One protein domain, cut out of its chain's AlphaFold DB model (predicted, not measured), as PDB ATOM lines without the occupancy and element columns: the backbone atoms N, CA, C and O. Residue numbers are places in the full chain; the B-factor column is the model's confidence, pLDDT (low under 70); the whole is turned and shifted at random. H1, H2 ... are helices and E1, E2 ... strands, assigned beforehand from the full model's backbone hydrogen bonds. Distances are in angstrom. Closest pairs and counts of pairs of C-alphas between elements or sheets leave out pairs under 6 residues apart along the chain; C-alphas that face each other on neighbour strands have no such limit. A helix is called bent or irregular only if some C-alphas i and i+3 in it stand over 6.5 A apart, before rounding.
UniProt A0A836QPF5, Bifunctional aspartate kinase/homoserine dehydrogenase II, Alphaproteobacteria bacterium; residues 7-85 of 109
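AT A GLANCE: This is residues 7 to 85 of the 109 residues of the protein "Bifunctional aspartate kinase/homoserine dehydrogenase II" of Alphaproteobacteria bacterium (UniProt A0A836QPF5). Two bent strand hairpins, E1 with E2 and E3 with E4, stand loosely together with E1 and E3 toward each other, and helix H1 reaches out from the end of the first hairpin where E1 begins and E2 ends. Residues 7 to 12 of H1 stick out. The printed part has 79 residues with one named helix and four named strands, in the order H1 E1 E2 E3 E4; each sheet is an antiparallel pair, and the class is mixed, helices and strands. The whole is loose, with a radius of gyration of the C-alphas of 14.8 A and spans of 43 by 29 by 24 A.

HOW THE PARTS SIT: Look first at E1, residues 25 to 35, and E2, residues 41 to 51, an antiparallel hairpin at 159 degrees, with N 30 and O 46 at 2.9 A. E1 bends by 83 degrees at residue 28 and E2 by 85 degrees at residue 46. In H1, residues 7 to 22, the C-alpha of Ala 20 is 5.4 A from that of Val 26 in E1, their closest pair. H1 is only just irregular, with C-alphas 8 and 11 at 6.8 A, and 10 of its 12 O i to N i+4 pairs are within hydrogen-bond range. E3, residues 63 to 70, and E4, residues 73 to 83, form an antiparallel hairpin at 160 degrees, with N 66 and O 80 at 2.8 A. E1 and E3 are near each other, with 10 pairs of C-alphas within 10 A; E2 and E3 are apart.

IN THESE COORDINATES: Find C-alpha 7 at (1.696, 11.430, 23.364); from there H1 runs 23.9 A. E1 spans 25.4 A, E2 25.0 A and E3 23.0 A. E4 runs 23.5 A to C-alpha 83 at (-6.346, 6.374, 50.235).

THE WHOLE: The C-alphas farthest apart, of Glu 8 and Trp 72, are 45.6 A apart. The printed part has no cut. The link from E2 to E3, 11 residues, is long. No printed residue is under 70 in pLDDT.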
ATOM      1  N   SER A   7       2.370  10.244  23.897       97.06
ATOM      2  CA  SER A   7       1.696  11.430  23.364       97.06
ATOM      3  C   SER A   7       0.763  11.133  22.187       97.06
ATOM      4  O   SER A   7      -0.093  11.946  21.859       97.06
ATOM      5  N   GLU A   8       0.882   9.965  21.546       96.81
ATOM      6  CA  GLU A   8      -0.086   9.517  20.534       96.81
ATOM      7  C   GLU A   8      -1.484   9.286  21.140       96.81
ATOM      8  O   GLU A   8      -2.465   9.215  20.406       96.81
ATOM      9  N   LEU A   9      -1.588   9.185  22.472       95.56
ATOM     10  CA  LEU A   9      -2.856   9.078  23.192       95.56
ATOM     11  C   LEU A   9      -3.443  10.440  23.591       95.56
ATOM     12  O   LEU A   9      -4.601  10.483  23.995       95.56
ATOM     13  N   ASP A  10      -2.696  11.542  23.476       96.62
ATOM     14  CA  ASP A  10      -3.144  12.848  23.977       96.62
ATOM     15  C   ASP A  10      -4.383  13.345  23.217       96.62
ATOM     16  O   ASP A  10      -5.376  13.725  23.835       96.62
ATOM     17  N   GLU A  11      -4.358  13.286  21.880       97.69
ATOM     18  CA  GLU A  11      -5.486  13.699  21.032       97.69
ATOM     19  C   GLU A  11      -6.763  12.877  21.297       97.69
ATOM     20  O   GLU A  11      -7.793  13.485  21.599       97.69
ATOM     21  N   PRO A  12      -6.759  11.526  21.245       96.38
ATOM     22  CA  PRO A  12      -7.980  10.763  21.494       96.38
ATOM     23  C   PRO A  12      -8.504  10.936  22.927       96.38
ATOM     24  O   PRO A  12      -9.717  10.954  23.124       96.38
ATOM     25  N   MET A  13      -7.629  11.103  23.925       96.19
ATOM     26  CA  MET A  13      -8.047  11.349  25.311       96.19
ATOM     27  C   MET A  13      -8.663  12.742  25.488       96.19
ATOM     28  O   MET A  13      -9.668  12.876  26.188       96.19
ATOM     29  N   ALA A  14      -8.107  13.765  24.832       97.19
ATOM     30  CA  ALA A  14      -8.690  15.104  24.807       97.19
ATOM     31  C   ALA A  14     -10.065  15.097  24.122       97.19
ATOM     32  O   ALA A  14     -11.020  15.640  24.667       97.19
ATOM     33  N   ALA A  15     -10.204  14.387  22.998       97.12
ATOM     34  CA  ALA A  15     -11.484  14.241  22.313       97.12
ATOM     35  C   ALA A  15     -12.549  13.557  23.190       97.12
ATOM     36  O   ALA A  15     -13.702  13.983  23.190       97.12
ATOM     37  N   MET A  16     -12.182  12.531  23.972       96.69
ATOM     38  CA  MET A  16     -13.100  11.904  24.937       96.69
ATOM     39  C   MET A  16     -13.554  12.879  26.027       96.69
ATOM     40  O   MET A  16     -14.721  12.857  26.418       96.69
ATOM     41  N   LEU A  17     -12.645  13.718  26.532       96.81
ATOM     42  CA  LEU A  17     -12.970  14.736  27.529       96.81
ATOM     43  C   LEU A  17     -13.910  15.800  26.950       96.81
ATOM     44  O   LEU A  17     -14.926  16.110  27.569       96.81
ATOM     45  N   ASP A  18     -13.601  16.309  25.758       97.81
ATOM     46  CA  ASP A  18     -14.400  17.328  25.076       97.81
ATOM     47  C   ASP A  18     -15.800  16.810  24.723       97.81
ATOM     48  O   ASP A  18     -16.784  17.536  24.862       97.81
ATOM     49  N   GLU A  19     -15.915  15.551  24.290       96.88
ATOM     50  CA  GLU A  19     -17.209  14.932  24.002       96.88
ATOM     51  C   GLU A  19     -18.049  14.773  25.271       96.88
ATOM     52  O   GLU A  19     -19.223  15.138  25.279       96.88
ATOM     53  N   ALA A  20     -17.445  14.309  26.369       96.94
ATOM     54  CA  ALA A  20     -18.131  14.188  27.654       96.94
ATOM     55  C   ALA A  20     -18.635  15.547  28.169       96.94
ATOM     56  O   ALA A  20     -19.754  15.649  28.681       96.94
ATOM     57  N   ALA A  21     -17.832  16.599  27.990       96.88
ATOM     58  CA  ALA A  21     -18.150  17.944  28.451       96.88
ATOM     59  C   ALA A  21     -19.396  18.532  27.763       96.88
ATOM     60  O   ALA A  21     -20.114  19.318  28.384       96.88
ATOM     61  N   LYS A  22     -19.713  18.122  26.524       97.56
ATOM     62  CA  LYS A  22     -20.946  18.542  25.823       97.56
ATOM     63  C   LYS A  22     -22.217  18.154  26.582       97.56
ATOM     64  O   LYS A  22     -23.201  18.885  26.521       97.56
ATOM     65  N   ASP A  23     -22.155  17.057  27.333       96.75
ATOM     66  CA  ASP A  23     -23.247  16.544  28.162       96.75
ATOM     67  C   ASP A  23     -23.084  16.895  29.657       96.75
ATOM     68  O   ASP A  23     -23.807  16.358  30.497       96.75
ATOM     69  N   GLY A  24     -22.131  17.766  30.019       96.88
ATOM     70  CA  GLY A  24     -21.833  18.103  31.420       96.88
ATOM     71  C   GLY A  24     -21.244  16.934  32.220       96.88
ATOM     72  O   GLY A  24     -21.524  16.778  33.415       96.88
ATOM     73  N   LYS A  25     -20.480  16.064  31.550       97.62
ATOM     74  CA  LYS A  25     -19.875  14.856  32.116       97.62
ATOM     75  C   LYS A  25     -18.357  14.877  31.993       97.62
ATOM     76  O   LYS A  25     -17.779  15.610  31.199       97.62
ATOM     77  N   VAL A  26     -17.717  13.980  32.733       95.94
ATOM     78  CA  VAL A  26     -16.279  13.723  32.691       95.94
ATOM     79  C   VAL A  26     -15.998  12.227  32.537       95.94
ATOM     80  O   VAL A  26     -16.690  11.406  33.144       95.94
ATOM     81  N   PRO A  27     -14.972  11.837  31.761       95.94
ATOM     82  CA  PRO A  27     -14.564  10.445  31.660       95.94
ATOM     83  C   PRO A  27     -13.876   9.994  32.955       95.94
ATOM     84  O   PRO A  27     -13.026  10.696  33.518       95.94
ATOM     85  N   ARG A  28     -14.223   8.801  33.433       94.62
ATOM     86  CA  ARG A  28     -13.605   8.155  34.595       94.62
ATOM     87  C   ARG A  28     -13.421   6.665  34.316       94.62
ATOM     88  O   ARG A  28     -14.297   6.030  33.744       94.62
ATOM     89  N   LEU A  29     -12.282   6.104  34.721       94.50
ATOM     90  CA  LEU A  29     -12.054   4.660  34.660       94.50
ATOM     91  C   LEU A  29     -12.743   4.003  35.858       94.50
ATOM     92  O   LEU A  29     -12.293   4.174  36.991       94.50
ATOM     93  N   LEU A  30     -13.833   3.283  35.611       95.00
ATOM     94  CA  LEU A  30     -14.645   2.651  36.643       95.00
ATOM     95  C   LEU A  30     -14.589   1.135  36.525       95.00
ATOM     96  O   LEU A  30     -14.485   0.574  35.436       95.00
ATOM     97  N   ALA A  31     -14.730   0.487  37.675       96.56
ATOM     98  CA  ALA A  31     -15.187  -0.886  37.768       96.56
ATOM     99  C   ALA A  31     -16.617  -0.866  38.312       96.56
ATOM    100  O   ALA A  31     -16.876  -0.205  39.320       96.56
ATOM    101  N   SER A  32     -17.534  -1.583  37.671       95.69
ATOM    102  CA  SER A  32     -18.900  -1.750  38.165       95.69
ATOM    103  C   SER A  32     -19.245  -3.224  38.322       95.69
ATOM    104  O   SER A  32     -18.738  -4.094  37.609       95.69
ATOM    105  N   PHE A  33     -20.087  -3.498  39.313       96.75
ATOM    106  CA  PHE A  33     -20.601  -4.817  39.638       96.75
ATOM    107  C   PHE A  33     -22.080  -4.669  39.982       96.75
ATOM    108  O   PHE A  33     -22.424  -3.927  40.903       96.75
ATOM    109  N   THR A  34     -22.937  -5.385  39.264       96.12
ATOM    110  CA  THR A  34     -24.390  -5.312  39.434       96.12
ATOM    111  C   THR A  34     -24.978  -6.714  39.486       96.12
ATOM    112  O   THR A  34     -24.570  -7.603  38.734       96.12
ATOM    113  N   VAL A  35     -25.974  -6.896  40.352       96.50
ATOM    114  CA  VAL A  35     -26.832  -8.082  40.388       96.50
ATOM    115  C   VAL A  35     -28.228  -7.641  39.964       96.50
ATOM    116  O   VAL A  35     -28.793  -6.743  40.577       96.50
ATOM    117  N   SER A  36     -28.762  -8.219  38.888       92.50
ATOM    118  CA  SER A  36     -30.131  -7.932  38.441       92.50
ATOM    119  C   SER A  36     -31.164  -8.676  39.289       92.50
ATOM    120  O   SER A  36     -30.837  -9.704  39.881       92.50
ATOM    121  N   ASP A  37     -32.435  -8.294  39.184       90.06
ATOM    122  CA  ASP A  37     -33.558  -8.983  39.843       90.06
ATOM    123  C   ASP A  37     -33.610 -10.492  39.532       90.06
ATOM    124  O   ASP A  37     -33.878 -11.318  40.403       90.06
ATOM    125  N   GLU A  38     -33.249 -10.879  38.304       94.88
ATOM    126  CA  GLU A  38     -33.137 -12.280  37.860       94.88
ATOM    127  C   GLU A  38     -31.888 -13.018  38.397       94.88
ATOM    128  O   GLU A  38     -31.514 -14.065  37.872       94.88
ATOM    129  N   GLN A  39     -31.200 -12.471  39.406       92.44
ATOM    130  CA  GLN A  39     -29.956 -13.000  39.992       92.44
ATOM    131  C   GLN A  39     -28.794 -13.144  38.994       92.44
ATOM    132  O   GLN A  39     -27.866 -13.933  39.192       92.44
ATOM    133  N   ARG A  40     -28.813 -12.364  37.907       96.38
ATOM    134  CA  ARG A  40     -27.714 -12.306  36.943       96.38
ATOM    135  C   ARG A  40     -26.667 -11.309  37.418       96.38
ATOM    136  O   ARG A  40     -26.974 -10.146  37.660       96.38
ATOM    137  N   VAL A  41     -25.423 -11.767  37.488       96.88
ATOM    138  CA  VAL A  41     -24.267 -10.939  37.842       96.88
ATOM    139  C   VAL A  41     -23.633 -10.363  36.580       96.88
ATOM    140  O   VAL A  41     -23.409 -11.087  35.611       96.88
ATOM    141  N   THR A  42     -23.326  -9.070  36.594       97.19
ATOM    142  CA  THR A  42     -22.555  -8.384  35.550       97.19
ATOM    143  C   THR A  42     -21.423  -7.601  36.198       97.19
ATOM    144  O   THR A  42     -21.647  -6.887  37.172       97.19
ATOM    145  N   ALA A  43     -20.212  -7.743  35.661       97.38
ATOM    146  CA  ALA A  43     -19.039  -6.995  36.089       97.38
ATOM    147  C   ALA A  43     -18.304  -6.450  34.863       97.38
ATOM    148  O   ALA A  43     -18.103  -7.183  33.893       97.38
ATOM    149  N   GLN A  44     -17.896  -5.186  34.910       97.00
ATOM    150  CA  GLN A  44     -17.158  -4.542  33.825       97.00
ATOM    151  C   GLN A  44     -16.135  -3.546  34.363       97.00
ATOM    152  O   GLN A  44     -16.285  -3.012  35.461       97.00
ATOM    153  N   VAL A  45     -15.095  -3.301  33.566       97.88
ATOM    154  CA  VAL A  45     -14.107  -2.246  33.801       97.88
ATOM    155  C   VAL A  45     -13.943  -1.468  32.507       97.88
ATOM    156  O   VAL A  45     -13.733  -2.069  31.453       97.88
ATOM    157  N   GLY A  46     -14.034  -0.147  32.576       96.81
ATOM    158  CA  GLY A  46     -13.975   0.694  31.388       96.81
ATOM    159  C   GLY A  46     -14.083   2.178  31.702       96.81
ATOM    160  O   GLY A  46     -14.245   2.577  32.854       96.81
ATOM    161  N   ILE A  47     -13.949   2.993  30.658       95.81
ATOM    162  CA  ILE A  47     -14.229   4.424  30.749       95.81
ATOM    163  C   ILE A  47     -15.743   4.614  30.755       95.81
ATOM    164  O   ILE A  47     -16.424   4.186  29.827       95.81
ATOM    165  N   GLU A  48     -16.237   5.286  31.784       95.12
ATOM    166  CA  GLU A  48     -17.623   5.724  31.920       95.12
ATOM    167  C   GLU A  48     -17.672   7.256  31.937       95.12
ATOM    168  O   GLU A  48     -16.747   7.916  32.423       95.12
ATOM    169  N   TYR A  49     -18.757   7.828  31.418       96.38
ATOM    170  CA  TYR A  49     -18.976   9.276  31.395       96.38
ATOM    171  C   TYR A  49     -19.899   9.679  32.541       96.38
ATOM    172  O   TYR A  49     -21.109   9.448  32.499       96.38
ATOM    173  N   ILE A  50     -19.315  10.286  33.567       95.56
ATOM    174  CA  ILE A  50     -19.968  10.568  34.843       95.56
ATOM    175  C   ILE A  50     -20.344  12.054  34.914       95.56
ATOM    176  O   ILE A  50     -19.501  12.881  34.571       95.56
ATOM    177  N   PRO A  51     -21.559  12.429  35.355       96.19
ATOM    178  CA  PRO A  51     -21.910  13.835  35.570       96.19
ATOM    179  C   PRO A  51     -20.909  14.534  36.497       96.19
ATOM    180  O   PRO A  51     -20.509  13.962  37.507       96.19
ATOM    181  N   GLU A  52     -20.531  15.781  36.206       92.69
ATOM    182  CA  GLU A  52     -19.533  16.509  37.017       92.69
ATOM    183  C   GLU A  52     -19.909  16.632  38.505       92.69
ATOM    184  O   GLU A  52     -19.042  16.622  39.380       92.69
ATOM    185  N   GLY A  53     -21.207  16.717  38.809       90.31
ATOM    186  CA  GLY A  53     -21.718  16.798  40.181       90.31
ATOM    187  C   GLY A  53     -21.792  15.460  40.926       90.31
ATOM    188  O   GLY A  53     -22.149  15.450  42.103       90.31
ATOM    189  N   ASP A  54     -21.494  14.337  40.270       91.50
ATOM    190  CA  ASP A  54     -21.554  13.010  40.885       91.50
ATOM    191  C   ASP A  54     -20.377  12.788  41.853       91.50
ATOM    192  O   ASP A  54     -19.267  13.296  41.669       91.50
ATOM    193  N   MET A  55     -20.587  11.974  42.884       87.06
ATOM    194  CA  MET A  55     -19.544  11.607  43.843       87.06
ATOM    195  C   MET A  55     -18.382  10.858  43.172       87.06
ATOM    196  O   MET A  55     -17.228  11.047  43.552       87.06
ATOM    197  N   LEU A  56     -18.661  10.069  42.130       90.88
ATOM    198  CA  LEU A  56     -17.660   9.350  41.335       90.88
ATOM    199  C   LEU A  56     -16.812  10.281  40.453       90.88
ATOM    200  O   LEU A  56     -15.712   9.907  40.040       90.88
ATOM    201  N   ALA A  57     -17.283  11.496  40.164       90.56
ATOM    202  CA  ALA A  57     -16.501  12.483  39.424       90.56
ATOM    203  C   ALA A  57     -15.470  13.197  40.316       90.56
ATOM    204  O   ALA A  57     -14.420  13.614  39.816       90.56
ATOM    205  N   ASN A  58     -15.733  13.283  41.623       83.94
ATOM    206  CA  ASN A  58     -15.044  14.157  42.575       83.94
ATOM    207  C   ASN A  58     -14.012  13.428  43.464       83.94
ATOM    208  O   ASN A  58     -13.966  13.645  44.674       83.94
ATOM    209  N   LEU A  59     -13.164  12.569  42.882       83.31
ATOM    210  CA  LEU A  59     -12.064  11.932  43.625       83.31
ATOM    211  C   LEU A  59     -10.934  12.918  43.932       83.31
ATOM    212  O   LEU A  59     -10.435  13.621  43.050       83.31
ATOM    213  N   ILE A  60     -10.443  12.864  45.168       84.94
ATOM    214  CA  ILE A  60      -9.183  13.494  45.552       84.94
ATOM    215  C   ILE A  60      -8.023  12.656  44.977       84.94
ATOM    216  O   ILE A  60      -8.051  11.426  45.075       84.94
ATOM    217  N   PRO A  61      -6.981  13.274  44.385       83.62
ATOM    218  CA  PRO A  61      -5.834  12.537  43.862       83.62
ATOM    219  C   PRO A  61      -5.218  11.580  44.895       83.62
ATOM    220  O   PRO A  61      -4.822  11.994  45.982       83.62
ATOM    221  N   GLY A  62      -5.099  10.300  44.530       83.00
ATOM    222  CA  GLY A  62      -4.553   9.240  45.392       83.00
ATOM    223  C   GLY A  62      -5.591   8.483  46.230       83.00
ATOM    224  O   GLY A  62      -5.241   7.496  46.885       83.00
ATOM    225  N   GLU A  63      -6.858   8.895  46.193       90.06
ATOM    226  CA  GLU A  63      -7.965   8.151  46.793       90.06
ATOM    227  C   GLU A  63      -8.605   7.168  45.809       90.06
ATOM    228  O   GLU A  63      -8.521   7.333  44.594       90.06
ATOM    229  N   ASN A  64      -9.275   6.159  46.361       91.25
ATOM    230  CA  ASN A  64     -10.280   5.365  45.665       91.25
ATOM    231  C   ASN A  64     -11.651   5.666  46.280       91.25
ATOM    232  O   ASN A  64     -11.747   6.038  47.451       91.25
ATOM    233  N   ILE A  65     -12.710   5.446  45.505       93.56
ATOM    234  CA  ILE A  65     -14.095   5.556  45.962       93.56
ATOM    235  C   ILE A  65     -14.882   4.311  45.548       93.56
ATOM    236  O   ILE A  65     -14.714   3.793  44.445       93.56
ATOM    237  N   PHE A  66     -15.758   3.855  46.435       94.31
ATOM    238  CA  PHE A  66     -16.789   2.864  46.162       94.31
ATOM    239  C   PHE A  66     -18.144   3.486  46.464       94.31
ATOM    240  O   PHE A  66     -18.345   4.035  47.548       94.31
ATOM    241  N   VAL A  67     -19.070   3.371  45.516       94.69
ATOM    242  CA  VAL A  67     -20.468   3.770  45.683       94.69
ATOM    243  C   VAL A  67     -21.309   2.506  45.575       94.69
ATOM    244  O   VAL A  67     -21.301   1.839  44.543       94.69
ATOM    245  N   ILE A  68     -21.975   2.144  46.669       95.88
ATOM    246  CA  ILE A  68     -22.669   0.865  46.822       95.88
ATOM    247  C   ILE A  68     -24.160   1.130  46.989       95.88
ATOM    248  O   ILE A  68     -24.594   1.706  47.990       95.88
ATOM    249  N   TYR A  69     -24.935   0.657  46.019       95.44
ATOM    250  CA  TYR A  69     -26.392   0.658  46.058       95.44
ATOM    251  C   TYR A  69     -26.899  -0.704  46.525       95.44
ATOM    252  O   TYR A  69     -26.385  -1.747  46.115       95.44
ATOM    253  N   THR A  70     -27.915  -0.694  47.380       94.81
ATOM    254  CA  THR A  70     -28.648  -1.892  47.813       94.81
ATOM    255  C   THR A  70     -30.126  -1.546  47.961       94.81
ATOM    256  O   THR A  70     -30.481  -0.370  47.933       94.81
ATOM    257  N   ASP A  71     -30.987  -2.532  48.213       93.31
ATOM    258  CA  ASP A  71     -32.414  -2.286  48.483       93.31
ATOM    259  C   ASP A  71     -32.644  -1.317  49.657       93.31
ATOM    260  O   ASP A  71     -33.620  -0.572  49.677       93.31
ATOM    261  N   TRP A  72     -31.728  -1.311  50.632       94.81
ATOM    262  CA  TRP A  72     -31.786  -0.445  51.815       94.81
ATOM    263  C   TRP A  72     -31.146   0.927  51.572       94.81
ATOM    264  O   TRP A  72     -31.476   1.889  52.261       94.81
ATOM    265  N   TYR A  73     -30.233   1.010  50.603       94.62
ATOM    266  CA  TYR A  73     -29.468   2.200  50.229       94.62
ATOM    267  C   TYR A  73     -29.677   2.508  48.739       94.62
ATOM    268  O   TYR A  73     -28.723   2.592  47.966       94.62
ATOM    269  N   SER A  74     -30.941   2.595  48.318       91.56
ATOM    270  CA  SER A  74     -31.329   2.772  46.912       91.56
ATOM    271  C   SER A  74     -31.328   4.242  46.482       91.56
ATOM    272  O   SER A  74     -30.883   4.554  45.383       91.56
ATOM    273  N   GLU A  75     -31.773   5.149  47.358       92.44
ATOM    274  CA  GLU A  75     -31.793   6.598  47.096       92.44
ATOM    275  C   GLU A  75     -30.506   7.303  47.546       92.44
ATOM    276  O   GLU A  75     -30.020   8.213  46.877       92.44
ATOM    277  N   MET A  76     -29.942   6.879  48.679       92.12
ATOM    278  CA  MET A  76     -28.684   7.394  49.221       92.12
ATOM    279  C   MET A  76     -27.700   6.228  49.357       92.12
ATOM    280  O   MET A  76     -27.805   5.476  50.330       92.12
ATOM    281  N   PRO A  77     -26.778   6.035  48.397       94.62
ATOM    282  CA  PRO A  77     -25.861   4.904  48.421       94.62
ATOM    283  C   PRO A  77     -24.879   4.995  49.588       94.62
ATOM    284  O   PRO A  77     -24.547   6.077  50.080       94.62
ATOM    285  N   LEU A  78     -24.339   3.844  49.988       95.38
ATOM    286  CA  LEU A  78     -23.189   3.810  50.881       95.38
ATOM    287  C   LEU A  78     -21.940   4.213  50.095       95.38
ATOM    288  O   LEU A  78     -21.582   3.563  49.112       95.38
ATOM    289  N   VAL A  79     -21.256   5.255  50.562       93.25
ATOM    290  CA  VAL A  79     -20.011   5.728  49.954       93.25
ATOM    291  C   VAL A  79     -18.832   5.460  50.871       93.25
ATOM    292  O   VAL A  79     -18.831   5.853  52.037       93.25
ATOM    293  N   ILE A  80     -17.822   4.790  50.324       93.81
ATOM    294  CA  ILE A  80     -16.557   4.499  50.993       93.81
ATOM    295  C   ILE A  80     -15.452   5.150  50.170       93.81
ATOM    296  O   ILE A  80     -15.224   4.754  49.029       93.81
ATOM    297  N   SER A  81     -14.760   6.130  50.742       92.12
ATOM    298  CA  SER A  81     -13.620   6.791  50.109       92.12
ATOM    299  C   SER A  81     -12.415   6.845  51.040       92.12
ATOM    300  O   SER A  81     -12.536   6.743  52.264       92.12
ATOM    301  N   GLY A  82     -11.236   6.981  50.445       91.06
ATOM    302  CA  GLY A  82      -9.985   7.168  51.169       91.06
ATOM    303  C   GLY A  82      -8.780   6.695  50.360       91.06
ATOM    304  O   GLY A  82      -8.933   6.275  49.210       91.06
ATOM    305  N   PRO A  83      -7.569   6.737  50.941       91.31
ATOM    306  CA  PRO A  83      -6.346   6.374  50.235       91.31
ATOM    307  C   PRO A  83      -6.417   4.955  49.661       91.31
ATOM    308  O   PRO A  83      -6.507   3.972  50.398       91.31
ATOM    309  N   GLY A  84      -6.363   4.856  48.334       85.69
ATOM    310  CA  GLY A  84      -6.529   3.593  47.612       85.69
ATOM    311  C   GLY A  84      -5.254   2.760  47.510       85.69
ATOM    312  O   GLY A  84      -5.299   1.550  47.289       85.69
ATOM    313  N   ALA A  85      -4.105   3.412  47.673       88.44
ATOM    314  CA  ALA A  85      -2.794   2.793  47.603       88.44
ATOM    315  C   ALA A  85      -1.803   3.520  48.516       88.44
ATOM    316  O   ALA A  85      -1.884   4.728  48.735       88.44
TER     317      ALA A  85